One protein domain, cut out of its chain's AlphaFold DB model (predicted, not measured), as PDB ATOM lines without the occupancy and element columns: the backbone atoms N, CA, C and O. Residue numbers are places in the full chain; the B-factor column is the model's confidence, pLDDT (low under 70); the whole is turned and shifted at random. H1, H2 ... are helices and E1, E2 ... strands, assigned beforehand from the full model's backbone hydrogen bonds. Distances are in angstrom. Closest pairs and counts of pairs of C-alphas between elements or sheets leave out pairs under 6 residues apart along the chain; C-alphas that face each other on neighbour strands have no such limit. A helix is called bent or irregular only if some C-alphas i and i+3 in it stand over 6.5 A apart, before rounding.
ATOM      1  N   ALA A  63     125.594  79.530 125.177       38.28
ATOM      2  CA  ALA A  63     126.322  80.563 124.439       38.28
ATOM      3  C   ALA A  63     126.156  80.497 122.904       38.28
ATOM      4  O   ALA A  63     126.170  81.544 122.243       38.28
ATOM      5  N   GLY A  64     125.983  79.301 122.325       36.25
ATOM      6  CA  GLY A  64     125.666  79.130 120.900       36.25
ATOM      7  C   GLY A  64     124.211  79.488 120.568       36.25
ATOM      8  O   GLY A  64     123.937  80.130 119.551       36.25
ATOM      9  N   SER A  65     123.291  79.147 121.469       42.25
ATOM     10  CA  SER A  65     121.844  79.385 121.356       42.25
ATOM     11  C   SER A  65     121.458  80.849 121.626       42.25
ATOM     12  O   SER A  65     120.578  81.391 120.958       42.25
ATOM     13  N   ILE A  66     122.186  81.532 122.520       44.97
ATOM     14  CA  ILE A  66     121.982  82.937 122.916       44.97
ATOM     15  C   ILE A  66     122.124  83.901 121.725       44.97
ATOM     16  O   ILE A  66     121.461  84.935 121.685       44.97
ATOM     17  N   ARG A  67     122.929  83.579 120.700       39.88
ATOM     18  CA  ARG A  67     123.091  84.474 119.534       39.88
ATOM     19  C   ARG A  67     121.954  84.411 118.520       39.88
ATOM     20  O   ARG A  67     121.863  85.318 117.696       39.88
ATOM     21  N   THR A  68     121.112  83.379 118.557       40.56
ATOM     22  CA  THR A  68     120.122  83.141 117.490       40.56
ATOM     23  C   THR A  68     118.699  83.547 117.893       40.56
ATOM     24  O   THR A  68     117.888  83.808 117.013       40.56
ATOM     25  N   LEU A  69     118.408  83.690 119.193       47.97
ATOM     26  CA  LEU A  69     117.084  84.095 119.709       47.97
ATOM     27  C   LEU A  69     117.019  85.542 120.240       47.97
ATOM     28  O   LEU A  69     115.934  86.076 120.430       47.97
ATOM     29  N   ALA A  70     118.151  86.238 120.384       51.53
ATOM     30  CA  ALA A  70     118.211  87.582 120.974       51.53
ATOM     31  C   ALA A  70     117.662  88.738 120.100       51.53
ATOM     32  O   ALA A  70     117.774  89.899 120.493       51.53
ATOM     33  N   THR A  71     117.101  88.485 118.912       55.44
ATOM     34  CA  THR A  71     116.621  89.563 118.024       55.44
ATOM     35  C   THR A  71     115.329  90.235 118.493       55.44
ATOM     36  O   THR A  71     115.141  91.410 118.189       55.44
ATOM     37  N   SER A  72     114.457  89.543 119.231       62.59
ATOM     38  CA  SER A  72     113.194  90.100 119.746       62.59
ATOM     39  C   SER A  72     113.424  90.966 120.992       62.59
ATOM     40  O   SER A  72     113.042  92.137 121.000       62.59
ATOM     41  N   ALA A  73     114.185  90.464 121.972       74.38
ATOM     42  CA  ALA A  73     114.594  91.221 123.163       74.38
ATOM     43  C   ALA A  73     115.588  92.368 122.860       74.38
ATOM     44  O   ALA A  73     115.843  93.230 123.705       74.38
ATOM     45  N   ALA A  74     116.146  92.430 121.642       75.19
ATOM     46  CA  ALA A  74     117.060  93.494 121.225       75.19
ATOM     47  C   ALA A  74     116.434  94.902 121.256       75.19
ATOM     48  O   ALA A  74     117.182  95.878 121.330       75.19
ATOM     49  N   ASN A  75     115.103  95.007 121.211       83.12
ATOM     50  CA  ASN A  75     114.386  96.285 121.201       83.12
ATOM     51  C   ASN A  75     114.043  96.820 122.600       83.12
ATOM     52  O   ASN A  75     113.543  97.939 122.699       83.12
ATOM     53  N   LEU A  76     114.310  96.054 123.664       88.81
ATOM     54  CA  LEU A  76     114.079  96.505 125.037       88.81
ATOM     55  C   LEU A  76     115.011  97.672 125.415       88.81
ATOM     56  O   LEU A  76     116.151  97.702 124.920       88.81
ATOM     57  N   PRO A  77     114.565  98.597 126.295       90.56
ATOM     58  CA  PRO A  77     115.393  99.684 126.819       90.56
ATOM     59  C   PRO A  77     116.735  99.180 127.362       90.56
ATOM     60  O   PRO A  77     116.822  98.096 127.925       90.56
ATOM     61  N   ALA A  78     117.811  99.949 127.185       86.19
ATOM     62  CA  ALA A  78     119.151  99.519 127.605       86.19
ATOM     63  C   ALA A  78     119.303  99.422 129.135       86.19
ATOM     64  O   ALA A  78     120.183  98.713 129.615       86.19
ATOM     65  N   ASP A  79     118.457 100.143 129.862       85.00
ATOM     66  CA  ASP A  79     118.364 100.230 131.315       85.00
ATOM     67  C   ASP A  79     117.224  99.385 131.906       85.00
ATOM     68  O   ASP A  79     117.027  99.428 133.115       85.00
ATOM     69  N   SER A  80     116.488  98.614 131.092       88.50
ATOM     70  CA  SER A  80     115.456  97.698 131.599       88.50
ATOM     71  C   SER A  80     116.069  96.577 132.437       88.50
ATOM     72  O   SER A  80     117.154  96.101 132.080       88.50
ATOM     73  N   ASP A  81     115.325  96.058 133.412       85.69
ATOM     74  CA  ASP A  81     115.742  94.947 134.279       85.69
ATOM     75  C   ASP A  81     116.264  93.751 133.470       85.69
ATOM     76  O   ASP A  81     117.372  93.279 133.695       85.69
ATOM     77  N   TYR A  82     115.587  93.358 132.385       89.69
ATOM     78  CA  TYR A  82     116.055  92.283 131.497       89.69
ATOM     79  C   TYR A  82     117.523  92.448 131.037       89.69
ATOM     80  O   TYR A  82     118.269  91.470 130.890       89.69
ATOM     81  N   ARG A  83     117.967  93.685 130.775       83.81
ATOM     82  CA  ARG A  83     119.331  93.994 130.309       83.81
ATOM     83  C   ARG A  83     120.335  94.059 131.446       83.81
ATOM     84  O   ARG A  83     121.488  93.690 131.227       83.81
ATOM     85  N   THR A  84     119.912  94.550 132.603       83.56
ATOM     86  CA  THR A  84     120.779  94.864 133.739       83.56
ATOM     87  C   THR A  84     120.887  93.709 134.729       83.56
ATOM     88  O   THR A  84     121.933  93.590 135.365       83.56
ATOM     89  N   THR A  85     119.890  92.818 134.802       80.62
ATOM     90  CA  THR A  85     119.919  91.624 135.655       80.62
ATOM     91  C   THR A  85     121.125  90.759 135.283       80.62
ATOM     92  O   THR A  85     121.216  90.305 134.133       80.62
ATOM     93  N   PRO A  86     122.080  90.540 136.200       76.94
ATOM     94  CA  PRO A  86     123.265  89.742 135.919       76.94
ATOM     95  C   PRO A  86     122.907  88.264 135.723       76.94
ATOM     96  O   PRO A  86     121.830  87.806 136.099       76.94
ATOM     97  N   VAL A  87     123.825  87.520 135.107       81.12
ATOM     98  CA  VAL A  87     123.753  86.058 135.019       81.12
ATOM     99  C   VAL A  87     124.899  85.496 135.846       81.12
ATOM    100  O   VAL A  87     126.055  85.810 135.564       81.12
ATOM    101  N   ALA A  88     124.562  84.697 136.850       77.00
ATOM    102  CA  ALA A  88     125.495  83.893 137.626       77.00
ATOM    103  C   ALA A  88     125.901  82.660 136.803       77.00
ATOM    104  O   ALA A  88     125.039  81.995 136.217       77.00
ATOM    105  N   ARG A  89     127.207  82.384 136.683       83.12
ATOM    106  CA  ARG A  89     127.719  81.280 135.862       83.12
ATOM    107  C   ARG A  89     128.965  80.640 136.473       83.12
ATOM    108  O   ARG A  89     130.084  81.138 136.320       83.12
ATOM    109  N   TYR A  90     128.797  79.429 136.993       82.12
ATOM    110  CA  TYR A  90     129.830  78.717 137.747       82.12
ATOM    111  C   TYR A  90     129.974  77.250 137.325       82.12
ATOM    112  O   TYR A  90     129.048  76.650 136.791       82.12
ATOM    113  N   VAL A  91     131.160  76.657 137.531       86.62
ATOM    114  CA  VAL A  91     131.319  75.195 137.433       86.62
ATOM    115  C   VAL A  91     130.752  74.572 138.694       86.62
ATOM    116  O   VAL A  91     131.207  74.905 139.789       86.62
ATOM    117  N   ASP A  92     129.793  73.676 138.503       84.44
ATOM    118  CA  ASP A  92     129.152  72.917 139.565       84.44
ATOM    119  C   ASP A  92     129.841  71.548 139.674       84.44
ATOM    120  O   ASP A  92     129.755  70.693 138.786       84.44
ATOM    121  N   GLU A  93     130.637  71.398 140.731       86.81
ATOM    122  CA  GLU A  93     131.376  70.182 141.051       86.81
ATOM    123  C   GLU A  93     131.159  69.860 142.537       86.81
ATOM    124  O   GLU A  93     131.860  70.416 143.389       86.81
ATOM    125  N   GLU A 334     125.842  72.880 130.174       85.94
ATOM    126  CA  GLU A 334     125.231  73.931 130.992       85.94
ATOM    127  C   GLU A 334     123.838  73.506 131.455       85.94
ATOM    128  O   GLU A 334     123.104  72.881 130.690       85.94
ATOM    129  N   ILE A 335     123.460  73.881 132.674       85.50
ATOM    130  CA  ILE A 335     122.123  73.715 133.249       85.50
ATOM    131  C   ILE A 335     121.730  75.052 133.867       85.50
ATOM    132  O   ILE A 335     122.458  75.589 134.693       85.50
ATOM    133  N   ALA A 336     120.601  75.610 133.454       86.12
ATOM    134  CA  ALA A 336     120.044  76.788 134.098       86.12
ATOM    135  C   ALA A 336     119.241  76.364 135.333       86.12
ATOM    136  O   ALA A 336     118.293  75.586 135.215       86.12
ATOM    137  N   TYR A 337     119.622  76.886 136.498       80.88
ATOM    138  CA  TYR A 337     118.960  76.612 137.775       80.88
ATOM    139  C   TYR A 337     117.855  77.613 138.088       80.88
ATOM    140  O   TYR A 337     116.846  77.247 138.687       80.88
ATOM    141  N   ARG A 338     118.006  78.859 137.627       83.44
ATOM    142  CA  ARG A 338     117.005  79.909 137.812       83.44
ATOM    143  C   ARG A 338     116.784  80.700 136.534       83.44
ATOM    144  O   ARG A 338     117.706  80.940 135.749       83.44
ATOM    145  N   TYR A 339     115.539  81.120 136.353       88.62
ATOM    146  CA  TYR A 339     115.106  82.000 135.282       88.62
ATOM    147  C   TYR A 339     114.393  83.210 135.870       88.62
ATOM    148  O   TYR A 339     113.616  83.060 136.804       88.62
ATOM    149  N   GLY A 340     114.627  84.378 135.277       89.56
ATOM    150  CA  GLY A 340     113.752  85.537 135.417       89.56
ATOM    151  C   GLY A 340     112.803  85.636 134.225       89.56
ATOM    152  O   GLY A 340     113.183  85.305 133.089       89.56
ATOM    153  N   VAL A 341     111.584  86.109 134.480       93.19
ATOM    154  CA  VAL A 341     110.594  86.454 133.453       93.19
ATOM    155  C   VAL A 341     110.415  87.964 133.430       93.19
ATOM    156  O   VAL A 341     110.207  88.592 134.462       93.19
ATOM    157  N   PHE A 342     110.464  88.542 132.234       93.88
ATOM    158  CA  PHE A 342     110.426  89.985 132.033       93.88
ATOM    159  C   PHE A 342     109.317  90.360 131.059       93.88
ATOM    160  O   PHE A 342     109.079  89.649 130.081       93.88
ATOM    161  N   ASP A 343     108.666  91.497 131.286       94.50
ATOM    162  CA  ASP A 343     107.659  92.030 130.369       94.50
ATOM    163  C   ASP A 343     108.265  92.283 128.977       94.50
ATOM    164  O   ASP A 343     109.288  92.956 128.822       94.50
ATOM    165  N   GLY A 344     107.623  91.760 127.934       92.38
ATOM    166  CA  GLY A 344     108.134  91.783 126.563       92.38
ATOM    167  C   GLY A 344     108.149  93.167 125.905       92.38
ATOM    168  O   GLY A 344     108.716  93.324 124.822       92.38
ATOM    169  N   THR A 345     107.545  94.182 126.532       90.88
ATOM    170  CA  THR A 345     107.497  95.556 126.007       90.88
ATOM    171  C   THR A 345     108.485  96.474 126.720       90.88
ATOM    172  O   THR A 345     109.187  97.261 126.083       90.88
ATOM    173  N   THR A 346     108.520  96.399 128.046       93.25
ATOM    174  CA  THR A 346     109.277  97.292 128.928       93.25
ATOM    175  C   THR A 346     110.590  96.675 129.395       93.25
ATOM    176  O   THR A 346     111.537  97.410 129.669       93.25
ATOM    177  N   GLY A 347     110.668  95.343 129.446       91.69
ATOM    178  CA  GLY A 347     111.785  94.600 130.017       91.69
ATOM    179  C   GLY A 347     111.825  94.635 131.544       91.69
ATOM    180  O   GLY A 347     112.867  94.293 132.097       91.69
ATOM    181  N   ALA A 348     110.747  95.075 132.203       90.81
ATOM    182  CA  ALA A 348     110.624  95.068 133.660       90.81
ATOM    183  C   ALA A 348     110.524  93.634 134.195       90.81
ATOM    184  O   ALA A 348     109.910  92.782 133.547       90.81
ATOM    185  N   ASP A 349     111.118  93.381 135.359       87.19
ATOM    186  CA  ASP A 349     111.027  92.088 136.039       87.19
ATOM    187  C   ASP A 349     109.600  91.843 136.554       87.19
ATOM    188  O   ASP A 349     109.007  92.690 137.229       87.19
ATOM    189  N   ILE A 350     109.028  90.684 136.226       87.88
ATOM    190  CA  ILE A 350     107.695  90.310 136.696       87.88
ATOM    191  C   ILE A 350     107.699  90.070 138.208       87.88
ATOM    192  O   ILE A 350     106.745  90.486 138.867       87.88
ATOM    193  N   GLU A 351     108.764  89.498 138.782       80.00
ATOM    194  CA  GLU A 351     108.868  89.290 140.238       80.00
ATOM    195  C   GLU A 351     108.785  90.612 141.018       80.00
ATOM    196  O   GLU A 351     108.284  90.635 142.138       80.00
ATOM    197  N   ALA A 352     109.189  91.734 140.414       73.19
ATOM    198  CA  ALA A 352     109.103  93.049 141.047       73.19
ATOM    199  C   ALA A 352     107.671  93.617 141.102       73.19
ATOM    200  O   ALA A 352     107.409  94.575 141.833       73.19
ATOM    201  N   THR A 353     106.741  93.072 140.311       75.56
ATOM    202  CA  THR A 353     105.364  93.592 140.187       75.56
ATOM    203  C   THR A 353     104.277  92.587 140.553       75.56
ATOM    204  O   THR A 353     103.120  92.989 140.691       75.56
ATOM    205  N   SER A 354     104.641  91.320 140.754       80.19
ATOM    206  CA  SER A 354     103.743  90.238 141.152       80.19
ATOM    207  C   SER A 354     104.046  89.749 142.566       80.19
ATOM    208  O   SER A 354     105.193  89.645 142.983       80.19
ATOM    209  N   ASN A 355     102.999  89.421 143.314       78.38
ATOM    210  CA  ASN A 355     103.076  88.908 144.671       78.38
ATOM    211  C   ASN A 355     102.773  87.405 144.691       78.38
ATOM    212  O   ASN A 355     101.650  86.995 144.990       78.38
ATOM    213  N   PHE A 356     103.779  86.587 144.383       77.69
ATOM    214  CA  PHE A 356     103.656  85.123 144.390       77.69
ATOM    215  C   PHE A 356     103.800  84.492 145.783       77.69
ATOM    216  O   PHE A 356     103.540  83.303 145.973       77.69
ATOM    217  N   GLY A 357     104.180  85.284 146.784       79.38
ATOM    218  CA  GLY A 357     104.279  84.839 148.164       79.38
ATOM    219  C   GLY A 357     104.995  85.847 149.043       79.38
ATOM    220  O   GLY A 357     105.626  86.782 148.557       79.38
ATOM    221  N   ARG A 735     100.763  81.438 133.474       82.25
ATOM    222  CA  ARG A 735     100.667  80.253 132.613       82.25
ATOM    223  C   ARG A 735     100.843  80.650 131.161       82.25
ATOM    224  O   ARG A 735      99.977  81.318 130.597       82.25
ATOM    225  N   PHE A 736     101.949  80.226 130.567       84.75
ATOM    226  CA  PHE A 736     102.277  80.572 129.193       84.75
ATOM    227  C   PHE A 736     101.598  79.639 128.195       84.75
ATOM    228  O   PHE A 736     101.372  78.455 128.463       84.75
ATOM    229  N   ASP A 737     101.310  80.176 127.014       80.81
ATOM    230  CA  ASP A 737     100.946  79.376 125.855       80.81
ATOM    231  C   ASP A 737     102.071  78.360 125.560       80.81
ATOM    232  O   ASP A 737     103.249  78.655 125.803       80.81
ATOM    233  N   PRO A 738     101.750  77.163 125.030       75.31
ATOM    234  CA  PRO A 738     102.754  76.133 124.789       75.31
ATOM    235  C   PRO A 738     103.916  76.640 123.930       75.31
ATOM    236  O   PRO A 738     103.717  77.130 122.816       75.31
ATOM    237  N   VAL A 739     105.143  76.466 124.423       77.94
ATOM    238  CA  VAL A 739     106.366  76.870 123.719       77.94
ATOM    239  C   VAL A 739     107.060  75.650 123.129       77.94
ATOM    240  O   VAL A 739     107.251  74.643 123.806       77.94
ATOM    241  N   SER A 740     107.456  75.726 121.859       73.88
ATOM    242  CA  SER A 740     108.210  74.660 121.192       73.88
ATOM    243  C   SER A 740     109.695  74.998 121.162       73.88
ATOM    244  O   SER A 740     110.092  76.025 120.608       73.88
ATOM    245  N   LEU A 741     110.527  74.129 121.732       74.00
ATOM    246  CA  LEU A 741     111.980  74.274 121.737       74.00
ATOM    247  C   LEU A 741     112.617  73.109 120.994       74.00
ATOM    248  O   LEU A 741     112.251  71.955 121.191       74.00
ATOM    249  N   ASN A 742     113.630  73.395 120.181       69.94
ATOM    250  CA  ASN A 742     114.435  72.338 119.579       69.94
ATOM    251  C   ASN A 742     115.481  71.849 120.585       69.94
ATOM    252  O   ASN A 742     116.482  72.524 120.819       69.94
ATOM    253  N   VAL A 743     115.272  70.654 121.127       67.38
ATOM    254  CA  VAL A 743     116.208  69.965 122.018       67.38
ATOM    255  C   VAL A 743     116.838  68.819 121.232       67.38
ATOM    256  O   VAL A 743     116.141  67.945 120.725       67.38
ATOM    257  N   ASN A 744     118.163  68.837 121.068       65.88
ATOM    258  CA  ASN A 744     118.904  67.810 120.315       65.88
ATOM    259  C   ASN A 744     118.373  67.560 118.886       65.88
ATOM    260  O   ASN A 744     118.411  66.445 118.372       65.88
ATOM    261  N   GLY A 745     117.880  68.616 118.229       65.75
ATOM    262  CA  GLY A 745     117.329  68.543 116.872       65.75
ATOM    263  C   GLY A 745     115.893  68.017 116.787       65.75
ATOM    264  O   GLY A 745     115.394  67.847 115.676       65.75
ATOM    265  N   MET A 746     115.228  67.790 117.924       59.06
ATOM    266  CA  MET A 746     113.813  67.430 117.993       59.06
ATOM    267  C   MET A 746     113.006  68.561 118.646       59.06
ATOM    268  O   MET A 746     113.413  69.053 119.700       59.06
ATOM    269  N   PRO A 747     111.879  68.988 118.055       66.38
ATOM    270  CA  PRO A 747     110.985  69.936 118.704       66.38
ATOM    271  C   PRO A 747     110.293  69.256 119.889       66.38
ATOM    272  O   PRO A 747     109.661  68.213 119.734       66.38
ATOM    273  N   ILE A 748     110.416  69.855 121.068       67.31
ATOM    274  CA  ILE A 748     109.723  69.462 122.292       67.31
ATOM    275  C   ILE A 748     108.862  70.647 122.717       67.31
ATOM    276  O   ILE A 748     109.353  71.773 122.800       67.31
ATOM    277  N   ASN A 749     107.577  70.402 122.966       69.75
ATOM    278  CA  ASN A 749     106.668  71.431 123.456       69.75
ATOM    279  C   ASN A 749     106.623  71.399 124.983       69.75
ATOM    280  O   ASN A 749     106.437  70.334 125.572       69.75
ATOM    281  N   PHE A 750     106.727  72.566 125.602       72.94
ATOM    282  CA  PHE A 750     106.657  72.760 127.041       72.94
ATOM    283  C   PHE A 750     105.427  73.598 127.378       72.94
ATOM    284  O   PHE A 750     105.100  74.542 126.657       72.94
ATOM    285  N   SER A 751     104.758  73.256 128.476       73.94
ATOM    286  CA  SER A 751     103.799  74.143 129.130       73.94
ATOM    287  C   SER A 751     104.512  74.720 130.335       73.94
ATOM    288  O   SER A 751     104.782  73.998 131.294       73.94
ATOM    289  N   LEU A 752     104.880  75.990 130.236       81.50
ATOM    290  CA  LEU A 752     105.635  76.672 131.272       81.50
ATOM    291  C   LEU A 752     104.677  77.442 132.179       81.50
ATOM    292  O   LEU A 752     103.695  78.025 131.712       81.50
ATOM    293  N   GLU A 753     104.984  77.454 133.468       82.25
ATOM    294  CA  GLU A 753     104.293  78.253 134.478       82.25
ATOM    295  C   GLU A 753     105.349  78.998 135.301       82.25
ATOM    296  O   GLU A 753     106.437  78.463 135.519       82.25
ATOM    297  N   TYR A 754     105.061  80.234 135.709       84.56
ATOM    298  CA  TYR A 754     105.983  81.044 136.500       84.56
ATOM    299  C   TYR A 754     105.306  81.725 137.685       84.56
ATOM    300  O   TYR A 754     104.347  82.474 137.514       84.56
ATOM    301  N   ASP A 755     105.854  81.491 138.871       72.69
ATOM    302  CA  ASP A 755     105.431  82.049 140.162       72.69
ATOM    303  C   ASP A 755     106.637  82.566 140.978       72.69
ATOM    304  O   ASP A 755     106.657  82.529 142.207       72.69
ATOM    305  N   GLY A 756     107.684  83.007 140.277       75.44
ATOM    306  CA  GLY A 756     109.026  83.225 140.832       75.44
ATOM    307  C   GLY A 756     109.964  82.033 140.607       75.44
ATOM    308  O   GLY A 756     111.186  82.177 140.637       75.44
ATOM    309  N   TRP A 757     109.408  80.863 140.281       77.75
ATOM    310  CA  TRP A 757     110.150  79.720 139.756       77.75
ATOM    311  C   TRP A 757     109.599  79.304 138.399       77.75
ATOM    312  O   TRP A 757     108.403  79.383 138.143       77.75
ATOM    313  N   MET A 758     110.483  78.875 137.496       83.88
ATOM    314  CA  MET A 758     110.069  78.362 136.191       83.88
ATOM    315  C   MET A 758     109.718  76.879 136.303       83.88
ATOM    316  O   MET A 758     110.600  76.040 136.490       83.88
ATOM    317  N   HIS A 759     108.441  76.559 136.126       78.75
ATOM    318  CA  HIS A 759     107.915  75.196 136.145       78.75
ATOM    319  C   HIS A 759     107.796  74.608 134.738       78.75
ATOM    320  O   HIS A 759     107.785  75.318 133.733       78.75
ATOM    321  N   GLY A 760     107.678  73.280 134.666       70.69
ATOM    322  CA  GLY A 760     107.482  72.547 133.409       70.69
ATOM    323  C   GLY A 760     108.775  72.143 132.690       70.69
ATOM    324  O   GLY A 760     108.717  71.504 131.636       70.69
ATOM    325  N   LEU A 761     109.946  72.466 133.252       77.50
ATOM    326  CA  LEU A 761     111.246  71.964 132.794       77.50
ATOM    327  C   LEU A 761     111.644  70.678 133.549       77.50
ATOM    328  O   LEU A 761     111.207  70.473 134.681       77.50
ATOM    329  N   PRO A 762     112.454  69.782 132.950       71.12
ATOM    330  CA  PRO A 762     112.968  68.609 133.654       71.12
ATOM    331  C   PRO A 762     113.848  69.005 134.846       71.12
ATOM    332  O   PRO A 762     114.777  69.796 134.681       71.12
ATOM    333  N   ASP A 763     113.615  68.398 136.010       69.94
ATOM    334  CA  ASP A 763     114.531  68.508 137.147       69.94
ATOM    335  C   ASP A 763     115.760  67.619 136.912       69.94
ATOM    336  O   ASP A 763     115.727  66.394 137.055       69.94
ATOM    337  N   MET A 764     116.853  68.256 136.498       77.62
ATOM    338  CA  MET A 764     118.113  67.573 136.220       77.62
ATOM    339  C   MET A 764     118.965  67.355 137.463       77.62
ATOM    340  O   MET A 764     119.851  66.499 137.431       77.62
ATOM    341  N   ARG A 765     118.717  68.095 138.548       73.69
ATOM    342  CA  ARG A 765     119.530  68.004 139.760       73.69
ATOM    343  C   ARG A 765     119.391  66.623 140.381       73.69
ATOM    344  O   ARG A 765     120.391  65.964 140.645       73.69
ATOM    345  N   TRP A 766     118.156  66.149 140.503       69.25
ATOM    346  CA  TRP A 766     117.874  64.828 141.053       69.25
ATOM    347  C   TRP A 766     118.434  63.690 140.192       69.25
ATOM    348  O   TRP A 766     118.987  62.712 140.696       69.25
ATOM    349  N   GLU A 767     118.333  63.820 138.868       73.38
ATOM    350  CA  GLU A 767     118.896  62.845 137.930       73.38
ATOM    351  C   GLU A 767     120.431  62.786 138.009       73.38
ATOM    352  O   GLU A 767     121.015  61.704 137.914       73.38
ATOM    353  N   LEU A 768     121.087  63.931 138.219       76.38
ATOM    354  CA  LEU A 768     122.526  64.002 138.458       76.38
ATOM    355  C   LEU A 768     122.902  63.392 139.805       76.38
ATOM    356  O   LEU A 768     123.805  62.559 139.846       76.38
ATOM    357  N   GLU A 769     122.203  63.745 140.881       72.75
ATOM    358  CA  GLU A 769     122.470  63.242 142.230       72.75
ATOM    359  C   GLU A 769     122.426  61.708 142.284       72.75
ATOM    360  O   GLU A 769     123.376  61.075 142.759       72.75
ATOM    361  N   LYS A 770     121.393  61.091 141.692       71.19
ATOM    362  CA  LYS A 770     121.275  59.624 141.563       71.19
ATOM    363  C   LYS A 770     122.487  58.984 140.900       71.19
ATOM    364  O   LYS A 770     122.866  57.864 141.239       71.19
ATOM    365  N   ASN A 771     123.088  59.685 139.942       77.12
ATOM    366  CA  ASN A 771     124.251  59.207 139.213       77.12
ATOM    367  C   ASN A 771     125.575  59.720 139.807       77.12
ATOM    368  O   ASN A 771     126.588  59.775 139.110       77.12
ATOM    369  N   GLY A 772     125.578  60.129 141.083       75.38
ATOM    370  CA  GLY A 772     126.764  60.645 141.772       75.38
ATOM    371  C   GLY A 772     127.347  61.890 141.104       75.38
ATOM    372  O   GLY A 772     128.566  62.060 141.087       75.38
ATOM    373  N   PHE A 773     126.478  62.698 140.493       77.56
ATOM    374  CA  PHE A 773     126.792  63.862 139.667       77.56
ATOM    375  C   PHE A 773     127.762  63.561 138.514       77.56
ATOM    376  O   PHE A 773     128.526  64.412 138.045       77.56
ATOM    377  N   GLU A 774     127.745  62.323 138.018       83.69
ATOM    378  CA  GLU A 774     128.418  61.964 136.778       83.69
ATOM    379  C   GLU A 774     127.487  62.226 135.596       83.69
ATOM    380  O   GLU A 774     126.431  61.612 135.456       83.69
ATOM    381  N   LEU A 775     127.876  63.137 134.706       83.75
ATOM    382  CA  LEU A 775     127.086  63.415 133.516       83.75
ATOM    383  C   LEU A 775     127.381  62.384 132.421       83.75
ATOM    384  O   LEU A 775     128.422  62.432 131.761       83.75
ATOM    385  N   THR A 776     126.453  61.449 132.220       81.75
ATOM    386  CA  THR A 776     126.493  60.495 131.103       81.75
ATOM    387  C   THR A 776     125.923  61.127 129.829       81.75
ATOM    388  O   THR A 776     125.163  62.094 129.910       81.75
ATOM    389  N   PRO A 777     126.213  60.574 128.635       76.62
ATOM    390  CA  PRO A 777     125.575  61.026 127.399       76.62
ATOM    391  C   PRO A 777     124.040  60.962 127.435       76.62
ATOM    392  O   PRO A 777     123.381  61.808 126.839       76.62
ATOM    393  N   GLU A 778     123.473  59.983 128.148       75.88
ATOM    394  CA  GLU A 778     122.024  59.857 128.333       75.88
ATOM    395  C   GLU A 778     121.465  61.014 129.169       75.88
ATOM    396  O   GLU A 778     120.524  61.675 128.737       75.88
ATOM    397  N   LEU A 779     122.080  61.310 130.320       78.62
ATOM    398  CA  LEU A 779     121.675  62.432 131.172       78.62
ATOM    399  C   LEU A 779     121.867  63.779 130.472       78.62
ATOM    400  O   LEU A 779     120.982  64.626 130.530       78.62
ATOM    401  N   ALA A 780     122.971  63.954 129.742       79.88
ATOM    402  CA  ALA A 780     123.202  65.152 128.938       79.88
ATOM    403  C   ALA A 780     122.102  65.359 127.885       79.88
ATOM    404  O   ALA A 780     121.693  66.489 127.631       79.88
ATOM    405  N   GLY A 781     121.582  64.269 127.311       74.75
ATOM    406  CA  GLY A 781     120.467  64.306 126.369       74.75
ATOM    407  C   GLY A 781     119.130  64.748 126.978       74.75
ATOM    408  O   GLY A 781     118.254  65.176 126.226       74.75
ATOM    409  N   LYS A 782     118.970  64.666 128.307       76.06
ATOM    410  CA  LYS A 782     117.754  65.075 129.033       76.06
ATOM    411  C   LYS A 782     117.744  66.558 129.425       76.06
ATOM    412  O   LYS A 782     116.670  67.081 129.716       76.06
ATOM    413  N   ILE A 783     118.903  67.224 129.431       79.88
ATOM    414  CA  ILE A 783     119.026  68.629 129.842       79.88
ATOM    415  C   ILE A 783     118.312  69.532 128.835       79.88
ATOM    416  O   ILE A 783     118.563  69.475 127.628       79.88
ATOM    417  N   VAL A 784     117.446  70.403 129.351       81.31
ATOM    418  CA  VAL A 784     116.734  71.419 128.577       81.31
ATOM    419  C   VAL A 784     116.959  72.772 129.231       81.31
ATOM    420  O   VAL A 784     116.601  72.962 130.386       81.31
ATOM    421  N   ASN A 785     117.492  73.722 128.464       85.00
ATOM    422  CA  ASN A 785     117.618  75.110 128.894       85.00
ATOM    423  C   ASN A 785     116.813  76.026 127.974       85.00
ATOM    424  O   ASN A 785     116.874  75.868 126.751       85.00
ATOM    425  N   LEU A 786     116.132  77.017 128.548       85.81
ATOM    426  CA  LEU A 786     115.526  78.121 127.809       85.81
ATOM    427  C   LEU A 786     116.626  79.132 127.465       85.81
ATOM    428  O   LEU A 786     117.237  79.709 128.367       85.81
ATOM    429  N   PRO A 787     116.924  79.380 126.179       83.94
ATOM    430  CA  PRO A 787     117.868  80.426 125.816       83.94
ATOM    431  C   PRO A 787     117.388  81.800 126.300       83.94
ATOM    432  O   PRO A 787     116.190  82.089 126.295       83.94
ATOM    433  N   ALA A 788     118.322  82.682 126.661       85.81
ATOM    434  CA  ALA A 788     117.984  84.070 126.957       85.81
ATOM    435  C   ALA A 788     117.266  84.723 125.762       85.81
ATOM    436  O   ALA A 788     117.735  84.637 124.624       85.81
ATOM    437  N   GLY A 789     116.143  85.389 126.034       86.81
ATOM    438  CA  GLY A 789     115.301  86.022 125.016       86.81
ATOM    439  C   GLY A 789     114.270  85.084 124.395       86.81
ATOM    440  O   GLY A 789     113.625  85.474 123.425       86.81
ATOM    441  N   THR A 790     114.101  83.872 124.938       88.94
ATOM    442  CA  THR A 790     112.959  83.016 124.595       88.94
ATOM    443  C   THR A 790     111.674  83.789 124.858       88.94
ATOM    444  O   THR A 790     111.465  84.289 125.963       88.94
ATOM    445  N   GLU A 791     110.862  83.914 123.815       90.62
ATOM    446  CA  GLU A 791     109.582  84.609 123.842       90.62
ATOM    447  C   GLU A 791     108.509  83.664 124.377       90.62
ATOM    448  O   GLU A 791     108.368  82.545 123.878       90.62
ATOM    449  N   LEU A 792     107.774  84.115 125.388       91.38
ATOM    450  CA  LEU A 792     106.613  83.428 125.938       91.38
ATOM    451  C   LEU A 792     105.395  84.338 125.816       91.38
ATOM    452  O   LEU A 792     105.506  85.555 125.957       91.38
ATOM    453  N   THR A 793     104.223  83.757 125.582       90.31
ATOM    454  CA  THR A 793     102.984  84.526 125.445       90.31
ATOM    455  C   THR A 793     101.926  84.059 126.421       90.31
ATOM    456  O   THR A 793     101.911  82.904 126.835       90.31
ATOM    457  N   ILE A 794     101.041  84.981 126.790       87.12
ATOM    458  CA  ILE A 794      99.780  84.683 127.469       87.12
ATOM    459  C   ILE A 794      98.697  85.409 126.678       87.12
ATOM    460  O   ILE A 794      98.462  86.611 126.857       87.12
ATOM    461  N   GLY A 795      98.090  84.713 125.715       84.88
ATOM    462  CA  GLY A 795      97.160  85.331 124.775       84.88
ATOM    463  C   GLY A 795      97.856  86.390 123.912       84.88
ATOM    464  O   GLY A 795      98.594  86.061 122.991       84.88
ATOM    465  N   SER A 796      97.603  87.677 124.174       86.75
ATOM    466  CA  SER A 796      98.268  88.788 123.467       86.75
ATOM    467  C   SER A 796      99.421  89.429 124.243       86.75
ATOM    468  O   SER A 796     100.086  90.311 123.699       86.75
ATOM    469  N   ALA A 797      99.614  89.062 125.513       92.38
ATOM    470  CA  ALA A 797     100.739  89.536 126.310       92.38
ATOM    471  C   ALA A 797     102.010  88.772 125.924       92.38
ATOM    472  O   ALA A 797     101.945  87.592 125.580       92.38
ATOM    473  N   ASN A 798     103.149  89.458 125.976       94.00
ATOM    474  CA  ASN A 798     104.449  88.933 125.579       94.00
ATOM    475  C   ASN A 798     105.438  89.079 126.735       94.00
ATOM    476  O   ASN A 798     105.441  90.112 127.403       94.00
ATOM    477  N   TYR A 799     106.285  88.076 126.922       95.44
ATOM    478  CA  TYR A 799     107.295  87.988 127.959       95.44
ATOM    479  C   TYR A 799     108.602  87.444 127.387       95.44
ATOM    480  O   TYR A 799     108.612  86.651 126.445       95.44
ATOM    481  N   PHE A 800     109.716  87.822 128.004       94.19
ATOM    482  CA  PHE A 800     111.016  87.230 127.723       94.19
ATOM    483  C   PHE A 800     111.555  86.495 128.934       94.19
ATOM    484  O   PHE A 800     111.546  87.012 130.048       94.19
ATOM    485  N   VAL A 801     112.108  85.314 128.685       92.62
ATOM    486  CA  VAL A 801     112.836  84.550 129.696       92.62
ATOM    487  C   VAL A 801     114.327  84.829 129.599       92.62
ATOM    488  O   VAL A 801     114.897  84.915 128.504       92.62
ATOM    489  N   LYS A 802     114.986  84.919 130.753       89.69
ATOM    490  CA  LYS A 802     116.443  84.965 130.859       89.69
ATOM    491  C   LYS A 802     116.908  84.025 131.972       89.69
ATOM    492  O   LYS A 802     116.445  84.184 133.095       89.69
ATOM    493  N   PRO A 803     117.821  83.074 131.703       89.00
ATOM    494  CA  PRO A 803     118.516  82.376 132.776       89.00
ATOM    495  C   PRO A 803     119.283  83.386 133.628       89.00
ATOM    496  O   PRO A 803     120.040  84.193 133.085       89.00
ATOM    497  N   THR A 804     119.077  83.343 134.936       82.31
ATOM    498  CA  THR A 804     119.754  84.203 135.916       82.31
ATOM    499  C   THR A 804     120.831  83.443 136.680       82.31
ATOM    500  O   THR A 804     121.767  84.065 137.176       82.31
ATOM    501  N   GLU A 805     120.771  82.110 136.679       81.81
ATOM    502  CA  GLU A 805     121.757  81.231 137.304       81.81
ATOM    503  C   GLU A 805     122.024  79.997 136.432       81.81
ATOM    504  O   GLU A 805     121.086  79.300 136.036       81.81
ATOM    505  N   ILE A 806     123.295  79.741 136.109       83.50
ATOM    506  CA  ILE A 806     123.734  78.645 135.235       83.50
ATOM    507  C   ILE A 806     124.870  77.853 135.895       83.50
ATOM    508  O   ILE A 806     125.988  78.354 136.037       83.50
ATOM    509  N   GLY A 807     124.609  76.579 136.181       85.00
ATOM    510  CA  GLY A 807     125.623  75.589 136.526       85.00
ATOM    511  C   GLY A 807     126.284  74.993 135.284       85.00
ATOM    512  O   GLY A 807     125.633  74.672 134.288       85.00
ATOM    513  N   VAL A 808     127.602  74.828 135.330       86.81
ATOM    514  CA  VAL A 808     128.401  74.175 134.291       86.81
ATOM    515  C   VAL A 808     128.882  72.826 134.812       86.81
ATOM    516  O   VAL A 808     129.780  72.763 135.649       86.81
ATOM    517  N   ILE A 809     128.320  71.746 134.278       88.00
ATOM    518  CA  ILE A 809     128.661  70.369 134.626       88.00
ATOM    519  C   ILE A 809     129.738  69.845 133.675       88.00
ATOM    520  O   ILE A 809     129.639  69.969 132.449       88.00
ATOM    521  N   LEU A 810     130.771  69.223 134.241       88.94
ATOM    522  CA  LEU A 810     131.874  68.636 133.483       88.94
ATOM    523  C   LEU A 810     131.666  67.116 133.313       88.94
ATOM    524  O   LEU A 810     131.595  66.398 134.318       88.94
TER     525      LEU A 810
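What this domain is: This is residues 63 to 93, 334 to 357 and 735 to 810 of the 859 residues of an uncharacterized protein of Geothermobacter hydrogeniphilus (UniProt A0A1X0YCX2). A twisted ribbon of strands is built along one long, bent strand, E6, with E2 beside it on one side and E1 and E5 on the other, E5 by its first part and E1 by its last. The small hairpin E3 and E4 lies off to the side where E5 is, the short helices H3 and H4 lie toward the end where E6 finishes, and H1 and H2 only graze the sheet. The printed part has 131 residues, with four named helices and six named strands in the order H1, H2, E1, E2, E3, E4, H3, H4, E5, E6; the class is mixed, helices and strands. The branched sheet is mixed: E1 is parallel to E6, E2 and E5 antiparallel to it. The whole is compact, with a radius of gyration of the C-alphas of 15.0 A and spans of 42 by 33 by 28 A.

How they stand to each other: E6, residues 797 to 809, bends by 50 degrees at residue 805. E2, residues 334 to 343, bends by 68 degrees at residue 337 and is antiparallel to E6 at 158 degrees, with N 340 and O 802 at 2.8 A. On the other side of E6, E5, residues 790 to 794, forms a hairpin with it, with N 799 and O 792 at 2.8 A. On the same side as E5, E1, residues 88 to 91, is parallel to E6 at 28 degrees, with N 808 and O 90 at 2.7 A. E3, residues 739 to 743, and E4, residues 746 to 750, form a hairpin with N 741 and O 748 at 2.8 A; the closest C-alphas of E3 and E5, Val 739 and Leu 792, are 6.9 A apart. H2, residues 81 to 84, only grazes the branched sheet; its closest C-alpha to E2 is Tyr 82, 6.1 A from that of Phe 342. H1, residues 63 to 69, is only just on this sheet, with 5 pairs of C-alphas within 10 A, and only grazes it. H3, residues 764 to 770, also only grazes it, and H4, residues 777 to 782, is not on it. H3 and H4 form a helical hairpin and only just touch, with 3 pairs of C-alphas within 8 A, the closest being Glu 767 and Leu 779 at 7.3 A. In H3 and H4 every O i to N i+4 pair is within hydrogen-bond range; in H1 it is 0 of 3, with 1 of 4 O i to N i+3 pairs, and H2 is too short for an O i to N i+4 pair.

Where its parts are: E6 runs 34.9 A from C-alpha 797 at (100.739, 89.536, 126.310) to C-alpha 809 at (128.661, 70.369, 134.626). E2 measures 25.2 A, E5 13.6 A, E4 12.7 A, E3 12.1 A and E1 10.5 A. H1 begins at C-alpha 63 at (126.322, 80.563, 124.439) and measures 11.0 A, H3 10.1 A, H4 9.0 A and H2 5.1 A.

The domain as a whole: The two C-alphas farthest apart, Gly 772 and Ser 796, are 44.0 A apart. Residues 94 to 333 and 358 to 734 are not printed; the gaps are 12.4 A from C-alpha 93 to 334 and 16.6 A from C-alpha 357 to 735. The links H1 to H2 and E4 to H3 are long. Mean pLDDT of the printed part is 78.9; residues 63 to 72, 742 to 749, 763 and 766 are under 70.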